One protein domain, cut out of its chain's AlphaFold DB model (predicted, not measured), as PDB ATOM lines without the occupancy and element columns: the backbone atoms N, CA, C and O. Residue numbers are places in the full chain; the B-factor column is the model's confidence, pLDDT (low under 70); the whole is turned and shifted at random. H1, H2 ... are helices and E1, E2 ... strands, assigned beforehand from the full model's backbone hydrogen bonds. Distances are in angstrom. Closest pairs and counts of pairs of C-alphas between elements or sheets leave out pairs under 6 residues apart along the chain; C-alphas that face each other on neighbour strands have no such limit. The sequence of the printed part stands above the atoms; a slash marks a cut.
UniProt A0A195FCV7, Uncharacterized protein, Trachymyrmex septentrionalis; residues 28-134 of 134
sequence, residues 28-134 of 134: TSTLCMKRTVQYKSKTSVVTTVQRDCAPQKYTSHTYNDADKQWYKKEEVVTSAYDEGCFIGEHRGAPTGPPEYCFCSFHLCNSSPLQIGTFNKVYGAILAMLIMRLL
ATOM      1  N   THR A  28      20.370  22.933  49.289       95.62
ATOM      2  CA  THR A  28      19.643  24.194  49.505       95.62
ATOM      3  C   THR A  28      19.474  24.996  48.217       95.62
ATOM      4  O   THR A  28      19.473  26.227  48.240       95.62
ATOM      5  N   SER A  29      19.412  24.301  47.083       96.81
ATOM      6  CA  SER A  29      19.287  24.895  45.758       96.81
ATOM      7  C   SER A  29      18.568  23.937  44.815       96.81
ATOM      8  O   SER A  29      18.769  22.729  44.876       96.81
ATOM      9  N   THR A  30      17.740  24.479  43.932       96.94
ATOM     10  CA  THR A  30      17.060  23.752  42.855       96.94
ATOM     11  C   THR A  30      17.675  24.029  41.486       96.94
ATOM     12  O   THR A  30      17.241  23.433  40.505       96.94
ATOM     13  N   LEU A  31      18.653  24.938  41.397       97.19
ATOM     14  CA  LEU A  31      19.285  25.350  40.144       97.19
ATOM     15  C   LEU A  31      20.811  25.315  40.273       97.19
ATOM     16  O   LEU A  31      21.381  25.660  41.302       97.19
ATOM     17  N   CYS A  32      21.499  24.964  39.197       96.38
ATOM     18  CA  CYS A  32      22.925  25.213  39.049       96.38
ATOM     19  C   CYS A  32      23.145  26.648  38.550       96.38
ATOM     20  O   CYS A  32      22.347  27.155  37.767       96.38
ATOM     21  N   MET A  33      24.251  27.281  38.941       96.25
ATOM     22  CA  MET A  33      24.653  28.621  38.510       96.25
ATOM     23  C   MET A  33      25.992  28.585  37.770       96.25
ATOM     24  O   MET A  33      26.926  27.875  38.155       96.25
ATOM     25  N   LYS A  34      26.098  29.377  36.703       95.31
ATOM     26  CA  LYS A  34      27.349  29.711  36.018       95.31
ATOM     27  C   LYS A  34      27.464  31.225  35.923       95.31
ATOM     28  O   LYS A  34      26.549  31.879  35.439       95.31
ATOM     29  N   ARG A  35      28.612  31.771  36.310       95.00
ATOM     30  CA  ARG A  35      28.933  33.191  36.170       95.00
ATOM     31  C   ARG A  35      30.141  33.363  35.264       95.00
ATOM     32  O   ARG A  35      31.204  32.813  35.548       95.00
ATOM     33  N   THR A  36      29.993  34.161  34.215       93.81
ATOM     34  CA  THR A  36      31.078  34.513  33.295       93.81
ATOM     35  C   THR A  36      31.452  35.975  33.501       93.81
ATOM     36  O   THR A  36      30.603  36.861  33.413       93.81
ATOM     37  N   VAL A  37      32.728  36.242  33.774       92.25
ATOM     38  CA  VAL A  37      33.256  37.599  33.952       92.25
ATOM     39  C   VAL A  37      34.452  37.783  33.039       92.25
ATOM     40  O   VAL A  37      35.349  36.946  33.011       92.25
ATOM     41  N   GLN A  38      34.487  38.885  32.303       92.06
ATOM     42  CA  GLN A  38      35.689  39.296  31.589       92.06
ATOM     43  C   GLN A  38      36.452  40.293  32.450       92.06
ATOM     44  O   GLN A  38      35.841  41.119  33.118       92.06
ATOM     45  N   TYR A  39      37.776  40.246  32.416       87.62
ATOM     46  CA  TYR A  39      38.669  41.205  33.051       87.62
ATOM     47  C   TYR A  39      39.667  41.698  32.012       87.62
ATOM     48  O   TYR A  39      40.321  40.896  31.350       87.62
ATOM     49  N   LYS A  40      39.796  43.016  31.859       88.25
ATOM     50  CA  LYS A  40      40.751  43.626  30.931       88.25
ATOM     51  C   LYS A  40      41.906  44.214  31.716       88.25
ATOM     52  O   LYS A  40      41.725  45.120  32.524       88.25
ATOM     53  N   SER A  41      43.091  43.686  31.451       85.56
ATOM     54  CA  SER A  41      44.352  44.314  31.813       85.56
ATOM     55  C   SER A  41      44.787  45.274  30.695       85.56
ATOM     56  O   SER A  41      44.135  45.387  29.655       85.56
ATOM     57  N   LYS A  42      45.919  45.965  30.873       86.75
ATOM     58  CA  LYS A  42      46.493  46.810  29.810       86.75
ATOM     59  C   LYS A  42      46.888  46.008  28.561       86.75
ATOM     60  O   LYS A  42      46.956  46.582  27.481       86.75
ATOM     61  N   THR A  43      47.153  44.712  28.710       90.31
ATOM     62  CA  THR A  43      47.770  43.871  27.674       90.31
ATOM     63  C   THR A  43      46.886  42.715  27.217       90.31
ATOM     64  O   THR A  43      47.178  42.098  26.200       90.31
ATOM     65  N   SER A  44      45.823  42.386  27.954       89.00
ATOM     66  CA  SER A  44      44.996  41.210  27.676       89.00
ATOM     67  C   SER A  44      43.572  41.351  28.199       89.00
ATOM     68  O   SER A  44      43.297  42.115  29.126       89.00
ATOM     69  N   VAL A  45      42.669  40.562  27.622       89.44
ATOM     70  CA  VAL A  45      41.343  40.292  28.184       89.44
ATOM     71  C   VAL A  45      41.324  38.836  28.633       89.44
ATOM     72  O   VAL A  45      41.674  37.946  27.862       89.44
ATOM     73  N   VAL A  46      40.946  38.602  29.885       89.50
ATOM     74  CA  VAL A  46      40.849  37.278  30.500       89.50
ATOM     75  C   VAL A  46      39.394  37.013  30.850       89.50
ATOM     76  O   VAL A  46      38.765  37.813  31.537       89.50
ATOM     77  N   THR A  47      38.865  35.876  30.412       89.62
ATOM     78  CA  THR A  47      37.524  35.420  30.791       89.62
ATOM     79  C   THR A  47      37.638  34.415  31.927       89.62
ATOM     80  O   THR A  47      38.317  33.401  31.797       89.62
ATOM     81  N   THR A  48      36.959  34.686  33.034       88.88
ATOM     82  CA  THR A  48      36.837  33.787  34.182       88.88
ATOM     83  C   THR A  48      35.431  33.209  34.226       88.88
ATOM     84  O   THR A  48      34.454  33.926  34.005       88.88
ATOM     85  N   VAL A  49      35.328  31.914  34.527       90.62
ATOM     86  CA  VAL A  49      34.048  31.228  34.713       90.62
ATOM     87  C   VAL A  49      33.998  30.626  36.108       90.62
ATOM     88  O   VAL A  49      34.838  29.802  36.455       90.62
ATOM     89  N   GLN A  50      32.988  31.014  36.878       91.56
ATOM     90  CA  GLN A  50      32.650  30.429  38.170       91.56
ATOM     91  C   GLN A  50      31.404  29.552  38.012       91.56
ATOM     92  O   GLN A  50      30.497  29.888  37.248       91.56
ATOM     93  N   ARG A  51      31.366  28.424  38.720       91.06
ATOM     94  CA  ARG A  51      30.238  27.487  38.750       91.06
ATOM     95  C   ARG A  51      29.904  27.172  40.191       91.06
ATOM     96  O   ARG A  51      30.822  27.012  40.987       91.06
ATOM     97  N   ASP A  52      28.620  27.104  40.490       93.31
ATOM     98  CA  ASP A  52      28.135  26.845  41.841       93.31
ATOM     99  C   ASP A  52      26.693  26.314  41.808       93.31
ATOM    100  O   ASP A  52      26.067  26.262  40.746       93.31
ATOM    101  N   CYS A  53      26.150  25.962  42.965       95.62
ATOM    102  CA  CYS A  53      24.711  25.903  43.188       95.62
ATOM    103  C   CYS A  53      24.135  27.335  43.164       95.62
ATOM    104  O   CYS A  53      24.784  28.291  43.594       95.62
ATOM    105  N   ALA A  54      22.902  27.520  42.700       96.88
ATOM    106  CA  ALA A  54      22.243  28.819  42.774       96.88
ATOM    107  C   ALA A  54      21.960  29.183  44.243       96.88
ATOM    108  O   ALA A  54      21.410  28.353  44.977       96.88
ATOM    109  N   PRO A  55      22.289  30.400  44.703       96.06
ATOM    110  CA  PRO A  55      22.131  30.774  46.105       96.06
ATOM    111  C   PRO A  55      20.662  31.080  46.436       96.06
ATOM    112  O   PRO A  55      20.243  32.230  46.493       96.06
ATOM    113  N   GLN A  56      19.870  30.029  46.649       96.81
ATOM    114  CA  GLN A  56      18.429  30.100  46.935       96.81
ATOM    115  C   GLN A  56      18.098  29.887  48.417       96.81
ATOM    116  O   GLN A  56      16.932  29.946  48.807       96.81
ATOM    117  N   LYS A  57      19.109  29.639  49.256       96.81
ATOM    118  CA  LYS A  57      18.938  29.489  50.700       96.81
ATOM    119  C   LYS A  57      18.598  30.837  51.330       96.81
ATOM    120  O   LYS A  57      19.433  31.740  51.357       96.81
ATOM    121  N   TYR A  58      17.415  30.933  51.917       96.12
ATOM    122  CA  TYR A  58      17.026  32.032  52.786       96.12
ATOM    123  C   TYR A  58      16.961  31.546  54.233       96.12
ATOM    124  O   TYR A  58      16.517  30.434  54.520       96.12
ATOM    125  N   THR A  59      17.450  32.364  55.160       95.88
ATOM    126  CA  THR A  59      17.426  32.062  56.592       95.88
ATOM    127  C   THR A  59      16.757  33.211  57.319       95.88
ATOM    128  O   THR A  59      17.252  34.336  57.309       95.88
ATOM    129  N   SER A  60      15.641  32.913  57.970       95.38
ATOM    130  CA  SER A  60      14.905  33.845  58.820       95.38
ATOM    131  C   SER A  60      14.897  33.358  60.264       95.38
ATOM    132  O   SER A  60      15.299  32.231  60.560       95.38
ATOM    133  N   HIS A  61      14.464  34.227  61.174       96.31
ATOM    134  CA  HIS A  61      14.221  33.852  62.559       96.31
ATOM    135  C   HIS A  61      12.725  33.956  62.839       96.31
ATOM    136  O   HIS A  61      12.096  34.965  62.525       96.31
ATOM    137  N   THR A  62      12.155  32.908  63.417       95.25
ATOM    138  CA  THR A  62      10.763  32.873  63.861       95.25
ATOM    139  C   THR A  62      10.754  32.775  65.375       95.25
ATOM    140  O   THR A  62      11.433  31.924  65.951       95.25
ATOM    141  N   TYR A  63      10.023  33.675  66.022       96.25
ATOM    142  CA  TYR A  63       9.843  33.642  67.464       96.25
ATOM    143  C   TYR A  63       8.729  32.660  67.821       96.25
ATOM    144  O   TYR A  63       7.665  32.682  67.203       96.25
ATOM    145  N   ASN A  64       8.974  31.800  68.802       96.06
ATOM    146  CA  ASN A  64       7.980  30.886  69.337       96.06
ATOM    147  C   ASN A  64       7.487  31.406  70.691       96.06
ATOM    148  O   ASN A  64       8.233  31.524  71.663       96.06
ATOM    149  N   ASP A  65       6.195  31.707  70.757       96.31
ATOM    150  CA  ASP A  65       5.573  32.237  71.964       96.31
ATOM    151  C   ASP A  65       5.388  31.212  73.087       96.31
ATOM    152  O   ASP A  65       5.235  31.629  74.237       96.31
ATOM    153  N   ALA A  66       5.393  29.911  72.787       96.88
ATOM    154  CA  ALA A  66       5.185  28.859  73.781       96.88
ATOM    155  C   ALA A  66       6.414  28.665  74.679       96.88
ATOM    156  O   ALA A  66       6.273  28.493  75.888       96.88
ATOM    157  N   ASP A  67       7.611  28.731  74.100       97.12
ATOM    158  CA  ASP A  67       8.884  28.553  74.811       97.12
ATOM    159  C   ASP A  67       9.696  29.853  74.955       97.12
ATOM    160  O   ASP A  67      10.719  29.859  75.640       97.12
ATOM    161  N   LYS A  68       9.217  30.964  74.374       97.19
ATOM    162  CA  LYS A  68       9.848  32.294  74.404       97.19
ATOM    163  C   LYS A  68      11.245  32.318  73.771       97.19
ATOM    164  O   LYS A  68      12.125  33.049  74.231       97.19
ATOM    165  N   GLN A  69      11.456  31.541  72.704       97.88
ATOM    166  CA  GLN A  69      12.740  31.448  72.001       97.88
ATOM    167  C   GLN A  69      12.660  31.817  70.514       97.88
ATOM    168  O   GLN A  69      11.614  31.744  69.871       97.88
ATOM    169  N   TRP A  70      13.806  32.217  69.955       96.62
ATOM    170  CA  TRP A  70      13.982  32.446  68.521       96.62
ATOM    171  C   TRP A  70      14.562  31.208  67.847       96.62
ATOM    172  O   TRP A  70      15.629  30.729  68.227       96.62
ATOM    173  N   TYR A  71      13.910  30.758  66.781       96.31
ATOM    174  CA  TYR A  71      14.349  29.626  65.974       96.31
ATOM    175  C   TYR A  71      14.766  30.076  64.585       96.31
ATOM    176  O   TYR A  71      14.112  30.914  63.967       96.31
ATOM    177  N   LYS A  72      15.847  29.488  64.072       96.38
ATOM    178  CA  LYS A  72      16.231  29.660  62.672       96.38
ATOM    179  C   LYS A  72      15.315  28.821  61.796       96.38
ATOM    180  O   LYS A  72      15.185  27.619  62.009       96.38
ATOM    181  N   LYS A  73      14.734  29.457  60.789       94.62
ATOM    182  CA  LYS A  73      13.992  28.802  59.721       94.62
ATOM    183  C   LYS A  73      14.780  28.962  58.429       94.62
ATOM    184  O   LYS A  73      15.063  30.084  58.011       94.62
ATOM    185  N   GLU A  74      15.131  27.840  57.815       95.19
ATOM    186  CA  GLU A  74      15.761  27.806  56.498       95.19
ATOM    187  C   GLU A  74      14.724  27.424  55.445       95.19
ATOM    188  O   GLU A  74      13.915  26.524  55.658       95.19
ATOM    189  N   GLU A  75      14.742  28.113  54.311       95.62
ATOM    190  CA  GLU A  75      13.871  27.819  53.178       95.62
ATOM    191  C   GLU A  75      14.626  27.997  51.860       95.62
ATOM    192  O   GLU A  75      15.565  28.790  51.762       95.62
ATOM    193  N   VAL A  76      14.237  27.216  50.851       97.38
ATOM    194  CA  VAL A  76      14.770  27.330  49.491       97.38
ATOM    195  C   VAL A  76      13.785  28.158  48.679       97.38
ATOM    196  O   VAL A  76      12.688  27.698  48.363       97.38
ATOM    197  N   VAL A  77      14.165  29.392  48.357       97.12
ATOM    198  CA  VAL A  77      13.341  30.321  47.578       97.12
ATOM    199  C   VAL A  77      13.520  29.998  46.098       97.12
ATOM    200  O   VAL A  77      14.410  30.517  45.425       97.12
ATOM    201  N   THR A  78      12.684  29.099  45.584       95.50
ATOM    202  CA  THR A  78      12.779  28.609  44.199       95.50
ATOM    203  C   THR A  78      12.603  29.718  43.166       95.50
ATOM    204  O   THR A  78      13.260  29.689  42.133       95.50
ATOM    205  N   SER A  79      11.808  30.742  43.481       95.81
ATOM    206  CA  SER A  79      11.567  31.913  42.632       95.81
ATOM    207  C   SER A  79      12.659  32.987  42.705       95.81
ATOM    208  O   SER A  79      12.459  34.085  42.197       95.81
ATOM    209  N   ALA A  80      13.783  32.740  43.388       95.31
ATOM    210  CA  ALA A  80      14.860  33.729  43.482       95.31
ATOM    211  C   ALA A  80      15.593  33.942  42.145       95.31
ATOM    212  O   ALA A  80      16.209  34.992  41.957       95.31
ATOM    213  N   TYR A  81      15.531  32.962  41.237       96.25
ATOM    214  CA  TYR A  81      16.168  33.007  39.922       96.25
ATOM    215  C   TYR A  81      15.290  32.338  38.871       96.25
ATOM    216  O   TYR A  81      14.729  31.274  39.123       96.25
ATOM    217  N   ASP A  82      15.260  32.934  37.683       95.50
ATOM    218  CA  ASP A  82      14.700  32.318  36.486       95.50
ATOM    219  C   ASP A  82      15.770  31.485  35.770       95.50
ATOM    220  O   ASP A  82      16.954  31.839  35.761       95.50
ATOM    221  N   GLU A  83      15.360  30.380  35.145       95.88
ATOM    222  CA  GLU A  83      16.245  29.613  34.267       95.88
ATOM    223  C   GLU A  83      16.623  30.416  33.015       95.88
ATOM    224  O   GLU A  83      15.820  31.160  32.451       95.88
ATOM    225  N   GLY A  84      17.854  30.223  32.543       95.25
ATOM    226  CA  GLY A  84      18.415  30.939  31.401       95.25
ATOM    227  C   GLY A  84      19.597  31.829  31.778       95.25
ATOM    228  O   GLY A  84      20.078  31.806  32.910       95.25
ATOM    229  N   CYS A  85      20.100  32.576  30.794       96.06
ATOM    230  CA  CYS A  85      21.248  33.467  30.943       96.06
ATOM    231  C   CYS A  85      20.826  34.934  30.883       96.06
ATOM    232  O   CYS A  85      20.062  35.327  30.002       96.06
ATOM    233  N   PHE A  86      21.371  35.752  31.777       94.50
ATOM    234  CA  PHE A  86      21.117  37.182  31.832       94.50
ATOM    235  C   PHE A  86      22.366  37.979  32.196       94.50
ATOM    236  O   PHE A  86      23.283  37.516  32.877       94.50
ATOM    237  N   ILE A  87      22.378  39.224  31.735       95.12
ATOM    238  CA  ILE A  87      23.436  40.174  32.033       95.12
ATOM    239  C   ILE A  87      23.135  40.833  33.377       95.12
ATOM    240  O   ILE A  87      22.075  41.424  33.572       95.12
ATOM    241  N   GLY A  88      24.067  40.700  34.314       92.19
ATOM    242  CA  GLY A  88      23.960  41.293  35.635       92.19
ATOM    243  C   GLY A  88      24.194  42.801  35.639       92.19
ATOM    244  O   GLY A  88      24.446  43.448  34.625       92.19
ATOM    245  N   GLU A  89      24.160  43.371  36.836       92.38
ATOM    246  CA  GLU A  89      24.418  44.790  37.038       92.38
ATOM    247  C   GLU A  89      25.892  45.154  36.780       92.38
ATOM    248  O   GLU A  89      26.822  44.463  37.218       92.38
ATOM    249  N   HIS A  90      26.121  46.290  36.115       89.62
ATOM    250  CA  HIS A  90      27.462  46.819  35.888       89.62
ATOM    251  C   HIS A  90      28.001  47.528  37.143       89.62
ATOM    252  O   HIS A  90      27.910  48.745  37.287       89.62
ATOM    253  N   ARG A  91      28.670  46.784  38.027       87.12
ATOM    254  CA  ARG A  91      29.260  47.314  39.277       87.12
ATOM    255  C   ARG A  91      30.667  47.913  39.116       87.12
ATOM    256  O   ARG A  91      31.542  47.701  39.945       87.12
ATOM    257  N   GLY A  92      30.890  48.633  38.017       82.56
ATOM    258  CA  GLY A  92      32.141  49.359  37.745       82.56
ATOM    259  C   GLY A  92      33.304  48.530  37.176       82.56
ATOM    260  O   GLY A  92      34.447  48.976  37.233       82.56
ATOM    261  N   ALA A  93      33.053  47.338  36.623       81.56
ATOM    262  CA  ALA A  93      34.104  46.540  35.990       81.56
ATOM    263  C   ALA A  93      34.595  47.175  34.663       81.56
ATOM    264  O   ALA A  93      33.774  47.675  33.900       81.56
ATOM    265  N   PRO A  94      35.899  47.121  34.318       81.44
ATOM    266  CA  PRO A  94      36.437  47.732  33.086       81.44
ATOM    267  C   PRO A  94      35.932  47.142  31.756       81.44
ATOM    268  O   PRO A  94      36.197  47.686  30.688       81.44
ATOM    269  N   THR A  95      35.294  45.980  31.812       81.69
ATOM    270  CA  THR A  95      35.015  45.065  30.692       81.69
ATOM    271  C   THR A  95      33.535  44.854  30.428       81.69
ATOM    272  O   THR A  95      33.190  44.175  29.466       81.69
ATOM    273  N   GLY A  96      32.675  45.428  31.266       87.88
ATOM    274  CA  GLY A  96      31.239  45.208  31.231       87.88
ATOM    275  C   GLY A  96      30.725  44.362  32.399       87.88
ATOM    276  O   GLY A  96      31.498  43.860  33.223       87.88
ATOM    277  N   PRO A  97      29.395  44.234  32.503       93.56
ATOM    278  CA  PRO A  97      28.749  43.447  33.543       93.56
ATOM    279  C   PRO A  97      29.018  41.938  33.389       93.56
ATOM    280  O   PRO A  97      29.269  41.457  32.283       93.56
ATOM    281  N   PRO A  98      28.937  41.167  34.485       94.19
ATOM    282  CA  PRO A  98      28.989  39.708  34.432       94.19
ATOM    283  C   PRO A  98      27.728  39.115  33.782       94.19
ATOM    284  O   PRO A  98      26.630  39.633  33.971       94.19
ATOM    285  N   GLU A  99      27.870  37.985  33.095       95.44
ATOM    286  CA  GLU A  99      26.746  37.135  32.682       95.44
ATOM    287  C   GLU A  99      26.499  36.068  33.753       95.44
ATOM    288  O   GLU A  99      27.449  35.449  34.242       95.44
ATOM    289  N   TYR A 100      25.235  35.834  34.098       96.00
ATOM    290  CA  TYR A 100      24.802  34.747  34.969       96.00
ATOM    291  C   TYR A 100      23.867  33.816  34.209       96.00
ATOM    292  O   TYR A 100      22.952  34.289  33.551       96.00
ATOM    293  N   CYS A 101      24.067  32.508  34.335       96.81
ATOM    294  CA  CYS A 101      23.188  31.483  33.790       96.81
ATOM    295  C   CYS A 101      22.714  30.538  34.892       96.81
ATOM    296  O   CYS A 101      23.528  30.113  35.717       96.81
ATOM    297  N   PHE A 102      21.437  30.163  34.850       96.94
ATOM    298  CA  PHE A 102      20.803  29.233  35.782       96.94
ATOM    299  C   PHE A 102      20.097  28.108  35.030       96.94
ATOM    300  O   PHE A 102      19.514  28.346  33.972       96.94
ATOM    301  N   CYS A 103      20.167  26.884  35.547       96.19
ATOM    302  CA  CYS A 103      19.556  25.716  34.908       96.19
ATOM    303  C   CYS A 103      19.272  24.602  35.930       96.19
ATOM    304  O   CYS A 103      19.977  24.492  36.932       96.19
ATOM    305  N   SER A 104      18.249  23.778  35.696       95.25
ATOM    306  CA  SER A 104      17.741  22.809  36.691       95.25
ATOM    307  C   SER A 104      18.305  21.383  36.594       95.25
ATOM    308  O   SER A 104      18.185  20.607  37.542       95.25
ATOM    309  N   PHE A 105      18.947  21.010  35.484       91.75
ATOM    310  CA  PHE A 105      19.450  19.644  35.296       91.75
ATOM    311  C   PHE A 105      20.807  19.407  35.974       91.75
ATOM    312  O   PHE A 105      21.620  20.318  36.133       91.75
ATOM    313  N   HIS A 106      21.100  18.156  36.334       90.69
ATOM    314  CA  HIS A 106      22.376  17.804  36.958       90.69
ATOM    315  C   HIS A 106      23.573  18.254  36.112       90.69
ATOM    316  O   HIS A 106      23.693  17.891  34.942       90.69
ATOM    317  N   LEU A 107      24.465  19.034  36.731       89.62
ATOM    318  CA  LEU A 107      25.705  19.537  36.129       89.62
ATOM    319  C   LEU A 107      25.488  20.366  34.847       89.62
ATOM    320  O   LEU A 107      26.410  20.525  34.049       89.62
ATOM    321  N   CYS A 108      24.298  20.930  34.629       91.69
ATOM    322  CA  CYS A 108      23.978  21.714  33.428       91.69
ATOM    323  C   CYS A 108      24.792  23.015  33.303       91.69
ATOM    324  O   CYS A 108      24.969  23.538  32.205       91.69
ATOM    325  N   ASN A 109      25.339  23.519  34.414       90.62
ATOM    326  CA  ASN A 109      26.255  24.662  34.447       90.62
ATOM    327  C   ASN A 109      27.690  24.303  34.014       90.62
ATOM    328  O   ASN A 109      28.596  25.144  34.089       90.62
ATOM    329  N   SER A 110      27.910  23.067  33.558       82.62
ATOM    330  CA  SER A 110      29.164  22.624  32.959       82.62
ATOM    331  C   SER A 110      29.627  23.586  31.868       82.62
ATOM    332  O   SER A 110      28.850  24.275  31.207       82.62
ATOM    333  N   SER A 111      30.942  23.670  31.673       60.12
ATOM    334  CA  SER A 111      31.449  24.343  30.481       60.12
ATOM    335  C   SER A 111      31.084  23.526  29.251       60.12
ATOM    336  O   SER A 111      31.497  22.371  29.182       60.12
ATOM    337  N   PRO A 112      30.494  24.114  28.204       56.69
ATOM    338  CA  PRO A 112      30.853  23.687  26.869       56.69
ATOM    339  C   PRO A 112      32.335  24.027  26.674       56.69
ATOM    340  O   PRO A 112      32.765  25.168  26.882       56.69
ATOM    341  N   LEU A 113      33.131  23.026  26.314       43.84
ATOM    342  CA  LEU A 113      34.431  23.224  25.691       43.84
ATOM    343  C   LEU A 113      34.165  23.755  24.273       43.84
ATOM    344  O   LEU A 113      33.451  23.103  23.519       43.84
ATOM    345  N   GLN A 114      34.701  24.932  23.938       45.34
ATOM    346  CA  GLN A 114      35.015  25.383  22.572       45.34
ATOM    347  C   GLN A 114      34.130  24.757  21.464       45.34
ATOM    348  O   GLN A 114      34.553  23.833  20.769       45.34
ATOM    349  N   ILE A 115      32.916  25.282  21.246       45.75
ATOM    350  CA  ILE A 115      32.021  24.876  20.134       45.75
ATOM    351  C   ILE A 115      32.736  24.961  18.758       45.75
ATOM    352  O   ILE A 115      32.343  24.307  17.793       45.75
ATOM    353  N   GLY A 116      33.855  25.691  18.669       43.03
ATOM    354  CA  GLY A 116      34.723  25.739  17.490       43.03
ATOM    355  C   GLY A 116      35.441  24.427  17.133       43.03
ATOM    356  O   GLY A 116      35.839  24.272  15.978       43.03
ATOM    357  N   THR A 117      35.607  23.479  18.061       46.59
ATOM    358  CA  THR A 117      36.376  22.244  17.807       46.59
ATOM    359  C   THR A 117      35.504  21.126  17.226       46.59
ATOM    360  O   THR A 117      35.917  20.466  16.275       46.59
ATOM    361  N   PHE A 118      34.269  20.953  17.714       51.22
ATOM    362  CA  PHE A 118      33.353  19.904  17.236       51.22
ATOM    363  C   PHE A 118      32.897  20.127  15.785       51.22
ATOM    364  O   PHE A 118      32.930  19.194  14.982       51.22
ATOM    365  N   ASN A 119      32.575  21.371  15.410       56.06
ATOM    366  CA  ASN A 119      32.173  21.706  14.037       56.06
ATOM    367  C   ASN A 119      33.308  21.499  13.017       56.06
ATOM    368  O   ASN A 119      33.054  21.105  11.879       56.06
ATOM    369  N   LYS A 120      34.571  21.706  13.420       55.47
ATOM    370  CA  LYS A 120      35.739  21.467  12.557       55.47
ATOM    371  C   LYS A 120      35.993  19.981  12.308       55.47
ATOM    372  O   LYS A 120      36.312  19.610  11.183       55.47
ATOM    373  N   VAL A 121      35.833  19.139  13.331       64.94
ATOM    374  CA  VAL A 121      36.045  17.686  13.211       64.94
ATOM    375  C   VAL A 121      34.984  17.054  12.311       64.94
ATOM    376  O   VAL A 121      35.333  16.335  11.377       64.94
ATOM    377  N   TYR A 122      33.704  17.381  12.515       74.44
ATOM    378  CA  TYR A 122      32.626  16.886  11.650       74.44
ATOM    379  C   TYR A 122      32.753  17.388  10.206       74.44
ATOM    380  O   TYR A 122      32.579  16.604   9.273       74.44
ATOM    381  N   GLY A 123      33.122  18.659  10.009       72.81
ATOM    382  CA  GLY A 123      33.367  19.213   8.675       72.81
ATOM    383  C   GLY A 123      34.511  18.511   7.931       72.81
ATOM    384  O   GLY A 123      34.376  18.201   6.751       72.81
ATOM    385  N   ALA A 124      35.613  18.197   8.621       77.31
ATOM    386  CA  ALA A 124      36.751  17.492   8.029       77.31
ATOM    387  C   ALA A 124      36.424  16.033   7.669       77.31
ATOM    388  O   ALA A 124      36.800  15.564   6.595       77.31
ATOM    389  N   ILE A 125      35.689  15.324   8.534       84.25
ATOM    390  CA  ILE A 125      35.253  13.944   8.271       84.25
ATOM    391  C   ILE A 125      34.321  13.899   7.055       84.25
ATOM    392  O   ILE A 125      34.514  13.068   6.170       84.25
ATOM    393  N   LEU A 126      33.356  14.821   6.968       84.38
ATOM    394  CA  LEU A 126      32.440  14.906   5.831       84.38
ATOM    395  C   LEU A 126      33.186  15.198   4.519       84.38
ATOM    396  O   LEU A 126      32.939  14.534   3.516       84.38
ATOM    397  N   ALA A 127      34.141  16.131   4.531       82.50
ATOM    398  CA  ALA A 127      34.955  16.448   3.358       82.50
ATOM    399  C   ALA A 127      35.797  15.249   2.886       82.50
ATOM    400  O   ALA A 127      35.867  14.981   1.688       82.50
ATOM    401  N   MET A 128      36.394  14.484   3.808       83.00
ATOM    402  CA  MET A 128      37.148  13.276   3.452       83.00
ATOM    403  C   MET A 128      36.261  12.159   2.893       83.00
ATOM    404  O   MET A 128      36.698  11.427   2.008       83.00
ATOM    405  N   LEU A 129      35.024  12.026   3.382       87.06
ATOM    406  CA  LEU A 129      34.057  11.076   2.829       87.06
ATOM    407  C   LEU A 129      33.629  11.472   1.411       87.06
ATOM    408  O   LEU A 129      33.590  10.613   0.537       87.06
ATOM    409  N   ILE A 130      33.386  12.763   1.162       85.38
ATOM    410  CA  ILE A 130      33.057  13.283  -0.176       85.38
ATOM    411  C   ILE A 130      34.225  13.067  -1.149       85.38
ATOM    412  O   ILE A 130      34.015  12.564  -2.246       85.38
ATOM    413  N   MET A 131      35.460  13.364  -0.735       78.94
ATOM    414  CA  MET A 131      36.664  13.158  -1.556       78.94
ATOM    415  C   MET A 131      36.987  11.685  -1.843       78.94
ATOM    416  O   MET A 131      37.751  11.410  -2.756       78.94
ATOM    417  N   ARG A 132      36.452  10.737  -1.063       75.38
ATOM    418  CA  ARG A 132      36.567   9.294  -1.346       75.38
ATOM    419  C   ARG A 132      35.508   8.773  -2.317       75.38
ATOM    420  O   ARG A 132      35.657   7.657  -2.805       75.38
ATOM    421  N   LEU A 133      34.418   9.513  -2.500       71.81
ATOM    422  CA  LEU A 133      33.283   9.134  -3.348       71.81
ATOM    423  C   LEU A 133      33.350   9.766  -4.751       71.81
ATOM    424  O   LEU A 133      32.550   9.392  -5.607       71.81
ATOM    425  N   LEU A 134      34.272  10.710  -4.961       65.88
ATOM    426  CA  LEU A 134      34.673  11.282  -6.251       65.88
ATOM    427  C   LEU A 134      35.888  10.532  -6.805       65.88
ATOM    428  O   LEU A 134      35.943  10.372  -8.043       65.88
TER     429      LEU A 134
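This is residues 28 to 134 of the 134 residues of an uncharacterized protein of Trachymyrmex septentrionalis (UniProt A0A195FCV7). A small antiparallel sheet of four strands, order E2, E1, E6, E5, makes the middle of a drawn-out model; the hairpin of E3 and E4 reaches away at one end, and a lone helix, H1, sticks out at the other with residues 112 to 134. These two arms make the length. The printed part has 107 residues, with six named strands, E1 to E6, then H1; its class is mixed, helices and strands. It is extended, with a radius of gyration of the C-alphas of 22.7 A and spans of 87 by 40 by 16 A.

Find C-alpha 32 at (22.925, 25.213, 39.049); from there E1, residues 32 to 40, runs 26.9 A. E2, residues 45 to 53, runs 26.6 A. E6 is residues 99 to 103 and E5 residues 84 to 87. E3, residues 57 to 64, runs 21.7 A, and E4, residues 69 to 76, 23.0 A. H1, residues 115 to 133, runs 28.3 A to C-alpha 133 at (33.283, 9.134, -3.348).

Look first at the hairpin E1 and E2, where N 35 and O 50 are 2.8 A apart. On E1's other side is E6, with N 34 and O 101 at 2.8 A. E5, an edge strand, forms a hairpin with E6: N 86 and O 100 are 2.8 A apart. In the hairpin E3 and E4, apart from E1, N 60 and O 73 are 2.9 A apart. H1 is not on the four-stranded sheet; 13 of its 15 O i to N i+4 pairs are within hydrogen-bond range.

The C-alphas of Ala 66 and Leu 134 are the two farthest apart, 87.1 A. The printed part has no cut. The links E5 to E6 and E6 to H1 are long. Look for pLDDT under 70 at residues 111 to 121 and 134.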